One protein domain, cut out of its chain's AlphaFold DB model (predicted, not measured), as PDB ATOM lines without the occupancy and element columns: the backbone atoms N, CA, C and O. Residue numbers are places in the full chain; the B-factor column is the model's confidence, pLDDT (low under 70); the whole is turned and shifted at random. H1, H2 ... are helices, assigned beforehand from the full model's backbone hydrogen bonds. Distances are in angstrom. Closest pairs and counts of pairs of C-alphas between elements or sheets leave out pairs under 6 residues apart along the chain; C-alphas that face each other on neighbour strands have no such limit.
ATOM      1  N   LYS A 125      12.763  37.348 -11.730       85.50
ATOM      2  CA  LYS A 125      11.771  36.538 -12.435       85.50
ATOM      3  C   LYS A 125      11.385  37.175 -13.770       85.50
ATOM      4  O   LYS A 125      11.296  36.461 -14.774       85.50
ATOM      5  N   GLY A 126      11.191  38.493 -13.793       86.62
ATOM      6  CA  GLY A 126      10.933  39.248 -15.017       86.62
ATOM      7  C   GLY A 126      12.097  39.151 -16.000       86.62
ATOM      8  O   GLY A 126      11.893  38.798 -17.163       86.62
ATOM      9  N   PHE A 127      13.326  39.355 -15.519       84.44
ATOM     10  CA  PHE A 127      14.524  39.248 -16.353       84.44
ATOM     11  C   PHE A 127      14.696  37.845 -16.944       84.44
ATOM     12  O   PHE A 127      14.911  37.716 -18.149       84.44
ATOM     13  N   ARG A 128      14.532  36.788 -16.135       82.25
ATOM     14  CA  ARG A 128      14.604  35.400 -16.624       82.25
ATOM     15  C   ARG A 128      13.576  35.127 -17.715       82.25
ATOM     16  O   ARG A 128      13.916  34.513 -18.716       82.25
ATOM     17  N   THR A 129      12.349  35.611 -17.544       85.31
ATOM     18  CA  THR A 129      11.268  35.408 -18.521       85.31
ATOM     19  C   THR A 129      11.564  36.119 -19.845       85.31
ATOM     20  O   THR A 129      11.343  35.562 -20.918       85.31
ATOM     21  N   GLU A 130      12.096  37.341 -19.792       83.38
ATOM     22  CA  GLU A 130      12.448  38.105 -20.991       83.38
ATOM     23  C   GLU A 130      13.688  37.540 -21.700       83.38
ATOM     24  O   GLU A 130      13.744  37.507 -22.933       83.38
ATOM     25  N   LEU A 131      14.672  37.062 -20.934       80.50
ATOM     26  CA  LEU A 131      15.850  36.385 -21.468       80.50
ATOM     27  C   LEU A 131      15.458  35.072 -22.159       80.50
ATOM     28  O   LEU A 131      15.856  34.848 -23.301       80.50
ATOM     29  N   ASP A 132      14.621  34.259 -21.515       79.88
ATOM     30  CA  ASP A 132      14.071  33.014 -22.062       79.88
ATOM     31  C   ASP A 132      13.308  33.267 -23.372       79.88
ATOM     32  O   ASP A 132      13.600  32.661 -24.405       79.88
ATOM     33  N   ARG A 133      12.430  34.278 -23.390       82.94
ATOM     34  CA  ARG A 133      11.695  34.696 -24.594       82.94
ATOM     35  C   ARG A 133      12.621  35.048 -25.760       82.94
ATOM     36  O   ARG A 133      12.303  34.736 -26.906       82.94
ATOM     37  N   LYS A 134      13.751  35.708 -25.494       77.19
ATOM     38  CA  LYS A 134      14.744  36.045 -26.527       77.19
ATOM     39  C   LYS A 134      15.540  34.825 -26.986       77.19
ATOM     40  O   LYS A 134      15.766  34.683 -28.186       77.19
ATOM     41  N   LEU A 135      15.944  33.953 -26.061       74.44
ATOM     42  CA  LEU A 135      16.718  32.739 -26.348       74.44
ATOM     43  C   LEU A 135      15.913  31.684 -27.124       74.44
ATOM     44  O   LEU A 135      16.474  30.958 -27.948       74.44
ATOM     45  N   HIS A 136      14.601  31.627 -26.894       78.19
ATOM     46  CA  HIS A 136      13.673  30.703 -27.550       78.19
ATOM     47  C   HIS A 136      12.785  31.373 -28.609       78.19
ATOM     48  O   HIS A 136      11.844  30.759 -29.116       78.19
ATOM     49  N   GLY A 137      13.082  32.623 -28.975       74.12
ATOM     50  CA  GLY A 137      12.367  33.340 -30.026       74.12
ATOM     51  C   GLY A 137      12.446  32.623 -31.379       74.12
ATOM     52  O   GLY A 137      13.425  31.937 -31.687       74.12
ATOM     53  N   ASN A 138      11.412  32.786 -32.212       70.31
ATOM     54  CA  ASN A 138      11.398  32.219 -33.558       70.31
ATOM     55  C   ASN A 138      12.592  32.774 -34.362       70.31
ATOM     56  O   ASN A 138      12.671  33.987 -34.568       70.31
ATOM     57  N   PRO A 139      13.507  31.926 -34.867       64.00
ATOM     58  CA  PRO A 139      14.671  32.405 -35.606       64.00
ATOM     59  C   PRO A 139      14.292  33.129 -36.907       64.00
ATOM     60  O   PRO A 139      15.111  33.875 -37.431       64.00
ATOM     61  N   LEU A 140      13.074  32.927 -37.422       64.75
ATOM     62  CA  LEU A 140      12.594  33.460 -38.701       64.75
ATOM     63  C   LEU A 140      11.675  34.687 -38.575       64.75
ATOM     64  O   LEU A 140      11.136  35.132 -39.584       64.75
ATOM     65  N   ASP A 141      11.483  35.237 -37.374       65.12
ATOM     66  CA  ASP A 141      10.519  36.327 -37.127       65.12
ATOM     67  C   ASP A 141      10.957  37.708 -37.670       65.12
ATOM     68  O   ASP A 141      10.214  38.681 -37.571       65.12
ATOM     69  N   GLY A 142      12.155  37.817 -38.262       63.31
ATOM     70  CA  GLY A 142      12.708  39.057 -38.821       63.31
ATOM     71  C   GLY A 142      13.074  38.958 -40.306       63.31
ATOM     72  O   GLY A 142      13.338  37.883 -40.838       63.31
ATOM     73  N   THR A 143      13.168  40.107 -40.987       58.16
ATOM     74  CA  THR A 143      13.642  40.218 -42.386       58.16
ATOM     75  C   THR A 143      15.094  39.763 -42.580       58.16
ATOM     76  O   THR A 143      15.514  39.490 -43.705       58.16
ATOM     77  N   ARG A 144      15.864  39.661 -41.491       61.44
ATOM     78  CA  ARG A 144      17.175  39.008 -41.405       61.44
ATOM     79  C   ARG A 144      17.211  38.152 -40.138       61.44
ATOM     80  O   ARG A 144      16.651  38.555 -39.122       61.44
ATOM     81  N   LEU A 145      17.883  37.000 -40.209       64.56
ATOM     82  CA  LEU A 145      18.161  36.169 -39.035       64.56
ATOM     83  C   LEU A 145      18.931  37.016 -38.011       64.56
ATOM     84  O   LEU A 145      19.930  37.639 -38.370       64.56
ATOM     85  N   SER A 146      18.469  37.040 -36.760       75.94
ATOM     86  CA  SER A 146      19.248  37.594 -35.648       75.94
ATOM     87  C   SER A 146      20.533  36.782 -35.444       75.94
ATOM     88  O   SER A 146      20.606  35.637 -35.893       75.94
ATOM     89  N   ASP A 147      21.530  37.324 -34.739       81.00
ATOM     90  CA  ASP A 147      22.785  36.602 -34.456       81.00
ATOM     91  C   ASP A 147      22.527  35.228 -33.808       81.00
ATOM     92  O   ASP A 147      23.170  34.236 -34.151       81.00
ATOM     93  N   LEU A 148      21.509  35.147 -32.941       77.38
ATOM     94  CA  LEU A 148      21.057  33.898 -32.327       77.38
ATOM     95  C   LEU A 148      20.422  32.946 -33.358       77.38
ATOM     96  O   LEU A 148      20.747  31.761 -33.408       77.38
ATOM     97  N   GLY A 149      19.563  33.468 -34.239       79.12
ATOM     98  CA  GLY A 149      18.982  32.689 -35.335       79.12
ATOM     99  C   GLY A 149      20.042  32.161 -36.310       79.12
ATOM    100  O   GLY A 149      19.945  31.026 -36.783       79.12
ATOM    101  N   TRP A 150      21.089  32.947 -36.565       82.88
ATOM    102  CA  TRP A 150      22.236  32.538 -37.372       82.88
ATOM    103  C   TRP A 150      23.060  31.445 -36.684       82.88
ATOM    104  O   TRP A 150      23.400  30.445 -37.323       82.88
ATOM    105  N   LEU A 151      23.302  31.572 -35.376       84.94
ATOM    106  CA  LEU A 151      23.950  30.539 -34.568       84.94
ATOM    107  C   LEU A 151      23.165  29.219 -34.604       84.94
ATOM    108  O   LEU A 151      23.757  28.165 -34.832       84.94
ATOM    109  N   HIS A 152      21.837  29.250 -34.450       83.00
ATOM    110  CA  HIS A 152      21.000  28.041 -34.513       83.00
ATOM    111  C   HIS A 152      21.104  27.350 -35.873       83.00
ATOM    112  O   HIS A 152      21.241  26.126 -35.951       83.00
ATOM    113  N   TYR A 153      21.073  28.135 -36.953       85.75
ATOM    114  CA  TYR A 153      21.228  27.620 -38.307       85.75
ATOM    115  C   TYR A 153      22.596  26.954 -38.511       85.75
ATOM    116  O   TYR A 153      22.666  25.841 -39.042       85.75
ATOM    117  N   GLN A 154      23.677  27.600 -38.067       88.94
ATOM    118  CA  GLN A 154      25.025  27.041 -38.164       88.94
ATOM    119  C   GLN A 154      25.166  25.757 -37.345       88.94
ATOM    120  O   GLN A 154      25.618  24.750 -37.886       88.94
ATOM    121  N   THR A 155      24.708  25.748 -36.092       90.56
ATOM    122  CA  THR A 155      24.747  24.562 -35.223       90.56
ATOM    123  C   THR A 155      23.985  23.395 -35.844       90.56
ATOM    124  O   THR A 155      24.494  22.277 -35.887       90.56
ATOM    125  N   LEU A 156      22.798  23.643 -36.406       90.75
ATOM    126  CA  LEU A 156      22.021  22.617 -37.101       90.75
ATOM    127  C   LEU A 156      22.746  22.080 -38.341       90.75
ATOM    128  O   LEU A 156      22.771  20.867 -38.581       90.75
ATOM    129  N   ARG A 157      23.332  22.975 -39.141       91.94
ATOM    130  CA  ARG A 157      24.097  22.615 -40.337       91.94
ATOM    131  C   ARG A 157      25.305  21.754 -39.971       91.94
ATOM    132  O   ARG A 157      25.492  20.699 -40.577       91.94
ATOM    133  N   GLU A 158      26.078  22.155 -38.969       93.94
ATOM    134  CA  GLU A 158      27.240  21.400 -38.499       93.94
ATOM    135  C   GLU A 158      26.830  20.065 -37.870       93.94
ATOM    136  O   GLU A 158      27.413  19.034 -38.208       93.94
ATOM    137  N   ALA A 159      25.764  20.015 -37.065       92.88
ATOM    138  CA  ALA A 159      25.229  18.769 -36.504       92.88
ATOM    139  C   ALA A 159      24.745  17.791 -37.591       92.88
ATOM    140  O   ALA A 159      24.806  16.575 -37.416       92.88
ATOM    141  N   TYR A 160      24.280  18.297 -38.737       94.12
ATOM    142  CA  TYR A 160      23.886  17.470 -39.879       94.12
ATOM    143  C   TYR A 160      25.083  16.958 -40.696       94.12
ATOM    144  O   TYR A 160      25.068  15.817 -41.177       94.12
ATOM    145  N   LEU A 161      26.117  17.787 -40.877       94.06
ATOM    146  CA  LEU A 161      27.318  17.450 -41.650       94.06
ATOM    147  C   LEU A 161      28.280  16.537 -40.880       94.06
ATOM    148  O   LEU A 161      28.866  15.630 -41.478       94.06
ATOM    149  N   SER A 162      28.386  16.736 -39.567       93.31
ATOM    150  CA  SER A 162      29.254  15.978 -38.655       93.31
ATOM    151  C   SER A 162      28.694  14.609 -38.251       93.31
ATOM    152  O   SER A 162      29.320  13.886 -37.478       93.31
ATOM    153  N   GLN A 163      27.536  14.211 -38.788       92.88
ATOM    154  CA  GLN A 163      26.958  12.905 -38.486       92.88
ATOM    155  C   GLN A 163      27.918  11.767 -38.850       92.88
ATOM    156  O   GLN A 163      28.525  11.803 -39.929       92.88
ATOM    157  N   PRO A 164      28.001  10.717 -38.008       95.31
ATOM    158  CA  PRO A 164      28.861   9.574 -38.263       95.31
ATOM    159  C   PRO A 164      28.633   8.961 -39.645       95.31
ATOM    160  O   PRO A 164      27.511   8.940 -40.161       95.31
ATOM    161  N   TRP A 165      29.689   8.406 -40.237       94.38
ATOM    162  CA  TRP A 165      29.637   7.852 -41.592       94.38
ATOM    163  C   TRP A 165      28.506   6.822 -41.768       94.38
ATOM    164  O   TRP A 165      27.797   6.861 -42.769       94.38
ATOM    165  N   TYR A 166      28.254   5.966 -40.771       92.94
ATOM    166  CA  TYR A 166      27.212   4.937 -40.845       92.94
ATOM    167  C   TYR A 166      25.802   5.543 -40.885       92.94
ATOM    168  O   TYR A 166      24.941   5.079 -41.627       92.94
ATOM    169  N   MET A 167      25.566   6.645 -40.169       92.00
ATOM    170  CA  MET A 167      24.308   7.393 -40.249       92.00
ATOM    171  C   MET A 167      24.109   7.989 -41.641       92.00
ATOM    172  O   MET A 167      23.003   7.976 -42.171       92.00
ATOM    173  N   ARG A 168      25.185   8.491 -42.255       90.25
ATOM    174  CA  ARG A 168      25.138   9.063 -43.607       90.25
ATOM    175  C   ARG A 168      24.844   8.011 -44.677       90.25
ATOM    176  O   ARG A 168      24.209   8.361 -45.667       90.25
ATOM    177  N   MET A 169      25.295   6.775 -44.459       89.38
ATOM    178  CA  MET A 169      25.146   5.649 -45.386       89.38
ATOM    179  C   MET A 169      23.797   4.936 -45.261       89.38
ATOM    180  O   MET A 169      23.206   4.582 -46.275       89.38
ATOM    181  N   PHE A 170      23.309   4.721 -44.036       94.31
ATOM    182  CA  PHE A 170      22.175   3.822 -43.790       94.31
ATOM    183  C   PHE A 170      20.891   4.530 -43.348       94.31
ATOM    184  O   PHE A 170      19.815   3.940 -43.433       94.31
ATOM    185  N   ALA A 171      20.961   5.781 -42.884       92.31
ATOM    186  CA  ALA A 171      19.774   6.504 -42.445       92.31
ATOM    187  C   ALA A 171      19.193   7.393 -43.551       92.31
ATOM    188  O   ALA A 171      19.908   8.063 -44.299       92.31
ATOM    189  N   SER A 172      17.861   7.454 -43.608       93.12
ATOM    190  CA  SER A 172      17.158   8.340 -44.533       93.12
ATOM    191  C   SER A 172      17.469   9.809 -44.237       93.12
ATOM    192  O   SER A 172      17.717  10.203 -43.094       93.12
ATOM    193  N   ARG A 173      17.395  10.659 -45.270       90.12
ATOM    194  CA  ARG A 173      17.604  12.110 -45.131       90.12
ATOM    195  C   ARG A 173      16.721  12.714 -44.036       90.12
ATOM    196  O   ARG A 173      17.203  13.510 -43.241       90.12
ATOM    197  N   LEU A 174      15.459  12.289 -43.954       92.06
ATOM    198  CA  LEU A 174      14.521  12.762 -42.938       92.06
ATOM    199  C   LEU A 174      14.975  12.397 -41.518       92.06
ATOM    200  O   LEU A 174      14.926  13.241 -40.625       92.06
ATOM    201  N   TYR A 175      15.436  11.162 -41.304       93.00
ATOM    202  CA  TYR A 175      15.943  10.735 -39.999       93.00
ATOM    203  C   TYR A 175      17.196  11.520 -39.608       93.00
ATOM    204  O   TYR A 175      17.306  12.008 -38.484       93.00
ATOM    205  N   ARG A 176      18.108  11.711 -40.563       93.00
ATOM    206  CA  ARG A 176      19.323  12.507 -40.384       93.00
ATOM    207  C   ARG A 176      19.007  13.949 -40.001       93.00
ATOM    208  O   ARG A 176      19.590  14.454 -39.048       93.00
ATOM    209  N   THR A 177      18.055  14.592 -40.670       91.19
ATOM    210  CA  THR A 177      17.618  15.944 -40.301       91.19
ATOM    211  C   THR A 177      17.001  15.964 -38.902       91.19
ATOM    212  O   THR A 177      17.391  16.796 -38.094       91.19
ATOM    213  N   LYS A 178      16.112  15.019 -38.564       92.81
ATOM    214  CA  LYS A 178      15.511  14.935 -37.218       92.81
ATOM    215  C   LYS A 178      16.557  14.752 -36.118       92.81
ATOM    216  O   LYS A 178      16.459  15.383 -35.070       92.81
ATOM    217  N   LYS A 179      17.566  13.910 -36.354       92.00
ATOM    218  CA  LYS A 179      18.674  13.712 -35.415       92.00
ATOM    219  C   LYS A 179      19.518  14.978 -35.268       92.00
ATOM    220  O   LYS A 179      19.785  15.367 -34.142       92.00
ATOM    221  N   ALA A 180      19.857  15.647 -36.371       92.69
ATOM    222  CA  ALA A 180      20.589  16.912 -36.334       92.69
ATOM    223  C   ALA A 180      19.821  18.002 -35.571       92.69
ATOM    224  O   ALA A 180      20.416  18.696 -34.757       92.69
ATOM    225  N   VAL A 181      18.501  18.108 -35.774       91.62
ATOM    226  CA  VAL A 181      17.637  19.023 -35.010       91.62
ATOM    227  C   VAL A 181      17.676  18.693 -33.523       91.62
ATOM    228  O   VAL A 181      17.850  19.590 -32.709       91.62
ATOM    229  N   LYS A 182      17.564  17.411 -33.160       92.19
ATOM    230  CA  LYS A 182      17.607  16.982 -31.758       92.19
ATOM    231  C   LYS A 182      18.959  17.277 -31.104       92.19
ATOM    232  O   LYS A 182      18.987  17.739 -29.971       92.19
ATOM    233  N   ASP A 183      20.060  17.007 -31.796       91.31
ATOM    234  CA  ASP A 183      21.405  17.238 -31.263       91.31
ATOM    235  C   ASP A 183      21.699  18.742 -31.138       91.31
ATOM    236  O   ASP A 183      22.183  19.186 -30.101       91.31
ATOM    237  N   ALA A 184      21.316  19.539 -32.143       91.00
ATOM    238  CA  ALA A 184      21.421  20.997 -32.095       91.00
ATOM    239  C   ALA A 184      20.562  21.606 -30.977       91.00
ATOM    240  O   ALA A 184      21.016  22.521 -30.298       91.00
ATOM    241  N   PHE A 185      19.360  21.066 -30.747       88.94
ATOM    242  CA  PHE A 185      18.494  21.478 -29.644       88.94
ATOM    243  C   PHE A 185      19.178  21.273 -28.288       88.94
ATOM    244  O   PHE A 185      19.252  22.210 -27.509       88.94
ATOM    245  N   TRP A 186      19.762  20.101 -28.021       89.38
ATOM    246  CA  TRP A 186      20.452  19.861 -26.744       89.38
ATOM    247  C   TRP A 186      21.677  20.751 -26.527       89.38
ATOM    248  O   TRP A 186      21.923  21.182 -25.403       89.38
ATOM    249  N   ILE A 187      22.438  21.033 -27.588       89.00
ATOM    250  CA  ILE A 187      23.570  21.971 -27.522       89.00
ATOM    251  C   ILE A 187      23.066  23.374 -27.176       89.00
ATOM    252  O   ILE A 187      23.648  24.043 -26.325       89.00
ATOM    253  N   HIS A 188      21.970  23.796 -27.810       87.56
ATOM    254  CA  HIS A 188      21.349  25.092 -27.563       87.56
ATOM    255  C   HIS A 188      20.802  25.216 -26.140       87.56
ATOM    256  O   HIS A 188      21.140  26.164 -25.443       87.56
ATOM    257  N   GLU A 189      20.046  24.229 -25.663       87.25
ATOM    258  CA  GLU A 189      19.541  24.190 -24.283       87.25
ATOM    259  C   GLU A 189      20.679  24.264 -23.256       87.25
ATOM    260  O   GLU A 189      20.602  25.012 -22.281       87.25
ATOM    261  N   GLY A 190      21.779  23.538 -23.495       88.44
ATOM    262  CA  GLY A 190      22.968  23.606 -22.644       88.44
ATOM    263  C   GLY A 190      23.611  24.996 -22.635       88.44
ATOM    264  O   GLY A 190      23.998  25.491 -21.575       88.44
ATOM    265  N   PHE A 191      23.692  25.648 -23.797       85.94
ATOM    266  CA  PHE A 191      24.169  27.026 -23.912       85.94
ATOM    267  C   PHE A 191      23.245  28.010 -23.181       85.94
ATOM    268  O   PHE A 191      23.733  28.802 -22.377       85.94
ATOM    269  N   CYS A 192      21.929  27.930 -23.390       83.88
ATOM    270  CA  CYS A 192      20.940  28.777 -22.719       83.88
ATOM    271  C   CYS A 192      21.009  28.649 -21.198       83.88
ATOM    272  O   CYS A 192      21.019  29.665 -20.500       83.88
ATOM    273  N   ALA A 193      21.105  27.421 -20.680       85.19
ATOM    274  CA  ALA A 193      21.239  27.175 -19.248       85.19
ATOM    275  C   ALA A 193      22.507  27.839 -18.683       85.19
ATOM    276  O   ALA A 193      22.446  28.518 -17.659       85.19
ATOM    277  N   PHE A 194      23.636  27.704 -19.384       84.38
ATOM    278  CA  PHE A 194      24.910  28.287 -18.967       84.38
ATOM    279  C   PHE A 194      24.921  29.820 -19.039       84.38
ATOM    280  O   PHE A 194      25.388  30.478 -18.110       84.38
ATOM    281  N   VAL A 195      24.407  30.403 -20.127       81.69
ATOM    282  CA  VAL A 195      24.315  31.862 -20.298       81.69
ATOM    283  C   VAL A 195      23.398  32.465 -19.251       81.69
ATOM    284  O   VAL A 195      23.763  33.471 -18.652       81.69
ATOM    285  N   THR A 196      22.248  31.839 -18.993       81.56
ATOM    286  CA  THR A 196      21.335  32.291 -17.943       81.56
ATOM    287  C   THR A 196      22.082  32.343 -16.618       81.56
ATOM    288  O   THR A 196      22.209  33.420 -16.053       81.56
ATOM    289  N   ASP A 197      22.685  31.239 -16.178       81.56
ATOM    290  CA  ASP A 197      23.393  31.173 -14.892       81.56
ATOM    291  C   ASP A 197      24.496  32.244 -14.755       81.56
ATOM    292  O   ASP A 197      24.583  32.941 -13.747       81.56
ATOM    293  N   ARG A 198      25.288  32.465 -15.813       80.25
ATOM    294  CA  ARG A 198      26.376  33.459 -15.819       80.25
ATOM    295  C   ARG A 198      25.904  34.912 -15.881       80.25
ATOM    296  O   ARG A 198      26.533  35.776 -15.273       80.25
ATOM    297  N   CYS A 199      24.852  35.199 -16.644       80.56
ATOM    298  CA  CYS A 199      24.336  36.557 -16.793       80.56
ATOM    299  C   CYS A 199      23.613  37.026 -15.529       80.56
ATOM    300  O   CYS A 199      23.702  38.206 -15.203       80.56
ATOM    301  N   MET A 200      22.948  36.124 -14.801       79.62
ATOM    302  CA  MET A 200      22.170  36.479 -13.610       79.62
ATOM    303  C   MET A 200      23.011  37.180 -12.542       79.62
ATOM    304  O   MET A 200      22.638  38.263 -12.095       79.62
ATOM    305  N   ASP A 201      24.152  36.603 -12.165       79.25
ATOM    306  CA  ASP A 201      25.003  37.167 -11.110       79.25
ATOM    307  C   ASP A 201      25.621  38.506 -11.524       79.25
ATOM    308  O   ASP A 201      25.686  39.441 -10.723       79.25
ATOM    309  N   SER A 202      26.032  38.628 -12.790       80.38
ATOM    310  CA  SER A 202      26.618  39.861 -13.321       80.38
ATOM    311  C   SER A 202      25.591  40.988 -13.427       80.38
ATOM    312  O   SER A 202      25.889  42.121 -13.057       80.38
ATOM    313  N   GLU A 203      24.390  40.701 -13.932       79.50
ATOM    314  CA  GLU A 203      23.319  41.696 -14.067       79.50
ATOM    315  C   GLU A 203      22.764  42.101 -12.700       79.50
ATOM    316  O   GLU A 203      22.574  43.292 -12.453       79.50
ATOM    317  N   ARG A 204      22.604  41.144 -11.773       80.06
ATOM    318  CA  ARG A 204      22.269  41.432 -10.372       80.06
ATOM    319  C   ARG A 204      23.308  42.365  -9.753       80.06
ATOM    320  O   ARG A 204      22.936  43.407  -9.219       80.06
ATOM    321  N   TRP A 205      24.597  42.034  -9.867       80.44
ATOM    322  CA  TRP A 205      25.671  42.857  -9.313       80.44
ATOM    323  C   TRP A 205      25.670  44.271  -9.909       80.44
ATOM    324  O   TRP A 205      25.671  45.245  -9.154       80.44
ATOM    325  N   ASN A 206      25.578  44.395 -11.237       80.12
ATOM    326  CA  ASN A 206      25.512  45.683 -11.935       80.12
ATOM    327  C   ASN A 206      24.302  46.522 -11.508       80.12
ATOM    328  O   ASN A 206      24.408  47.742 -11.383       80.12
ATOM    329  N   PHE A 207      23.149  45.890 -11.301       79.44
ATOM    330  CA  PHE A 207      21.918  46.567 -10.912       79.44
ATOM    331  C   PHE A 207      21.954  47.033  -9.451       79.44
ATOM    332  O   PHE A 207      21.592  48.170  -9.149       79.44
ATOM    333  N   GLU A 208      22.445  46.189  -8.543       76.62
ATOM    334  CA  GLU A 208      22.536  46.482  -7.108       76.62
ATOM    335  C   GLU A 208      23.605  47.537  -6.779       76.62
ATOM    336  O   GLU A 208      23.404  48.358  -5.872       76.62
ATOM    337  N   HIS A 209      24.709  47.540  -7.533       74.62
ATOM    338  CA  HIS A 209      25.836  48.471  -7.392       74.62
ATOM    339  C   HIS A 209      25.761  49.650  -8.356       74.62
ATOM    340  O   HIS A 209      26.663  50.486  -8.383       74.62
ATOM    341  N   ARG A 210      24.675  49.759  -9.127       70.69
ATOM    342  CA  ARG A 210      24.392  50.973  -9.881       70.69
ATOM    343  C   ARG A 210      24.283  52.108  -8.868       70.69
ATOM    344  O   ARG A 210      23.430  52.060  -7.978       70.69
TER     345      ARG A 210
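Overview. This is residues 125 to 210 of the 218 residues of an uncharacterized protein of Bacteroides vulgatus dnLKV7 (UniProt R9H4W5). One long helix, H4, makes the axis of a rod; H2 packs on its first half, H3 sits at the turn between them, and residues 204 to 210 stick out at the far end. The 86 printed residues hold H1, H2, H3, H4 and no named strand: all helix, loose, radius of gyration of the C-alphas 16.8 A, spans 57 by 28 by 17 A.

Along the chain. Find C-alpha 173 at (17.604, 12.110, -45.131); H4 runs 51.5 A to C-alpha 208 at (22.536, 46.482, -7.108), with a kink of 25 degrees near residue 199. Look for H2 at residues 147 to 161, 21.0 A, H3 at 165 to 170, and H1 at 125 to 135, 15.2 A.

Arrangement. At residues 176 to 188 alone H4 touches H2, closest C-alphas Ala 180 and Tyr 160, 4.9 A. At 192 to 196 alone it only just touches H1, with 3 pairs within 8 A, closest C-alphas Cys 192 and Leu 135, 6.8 A. Both run opposite ways to H4, at 36 and 35.4 degrees, only just steep. Every O i to N i+4 pair is within hydrogen-bond range in H1, H2 and H3, and 30 of 32 in H4.

Size, cuts and confidence. The printed part has no cut; the H1 to H2 link is long, and pLDDT is under 70 at residues 139 to 145.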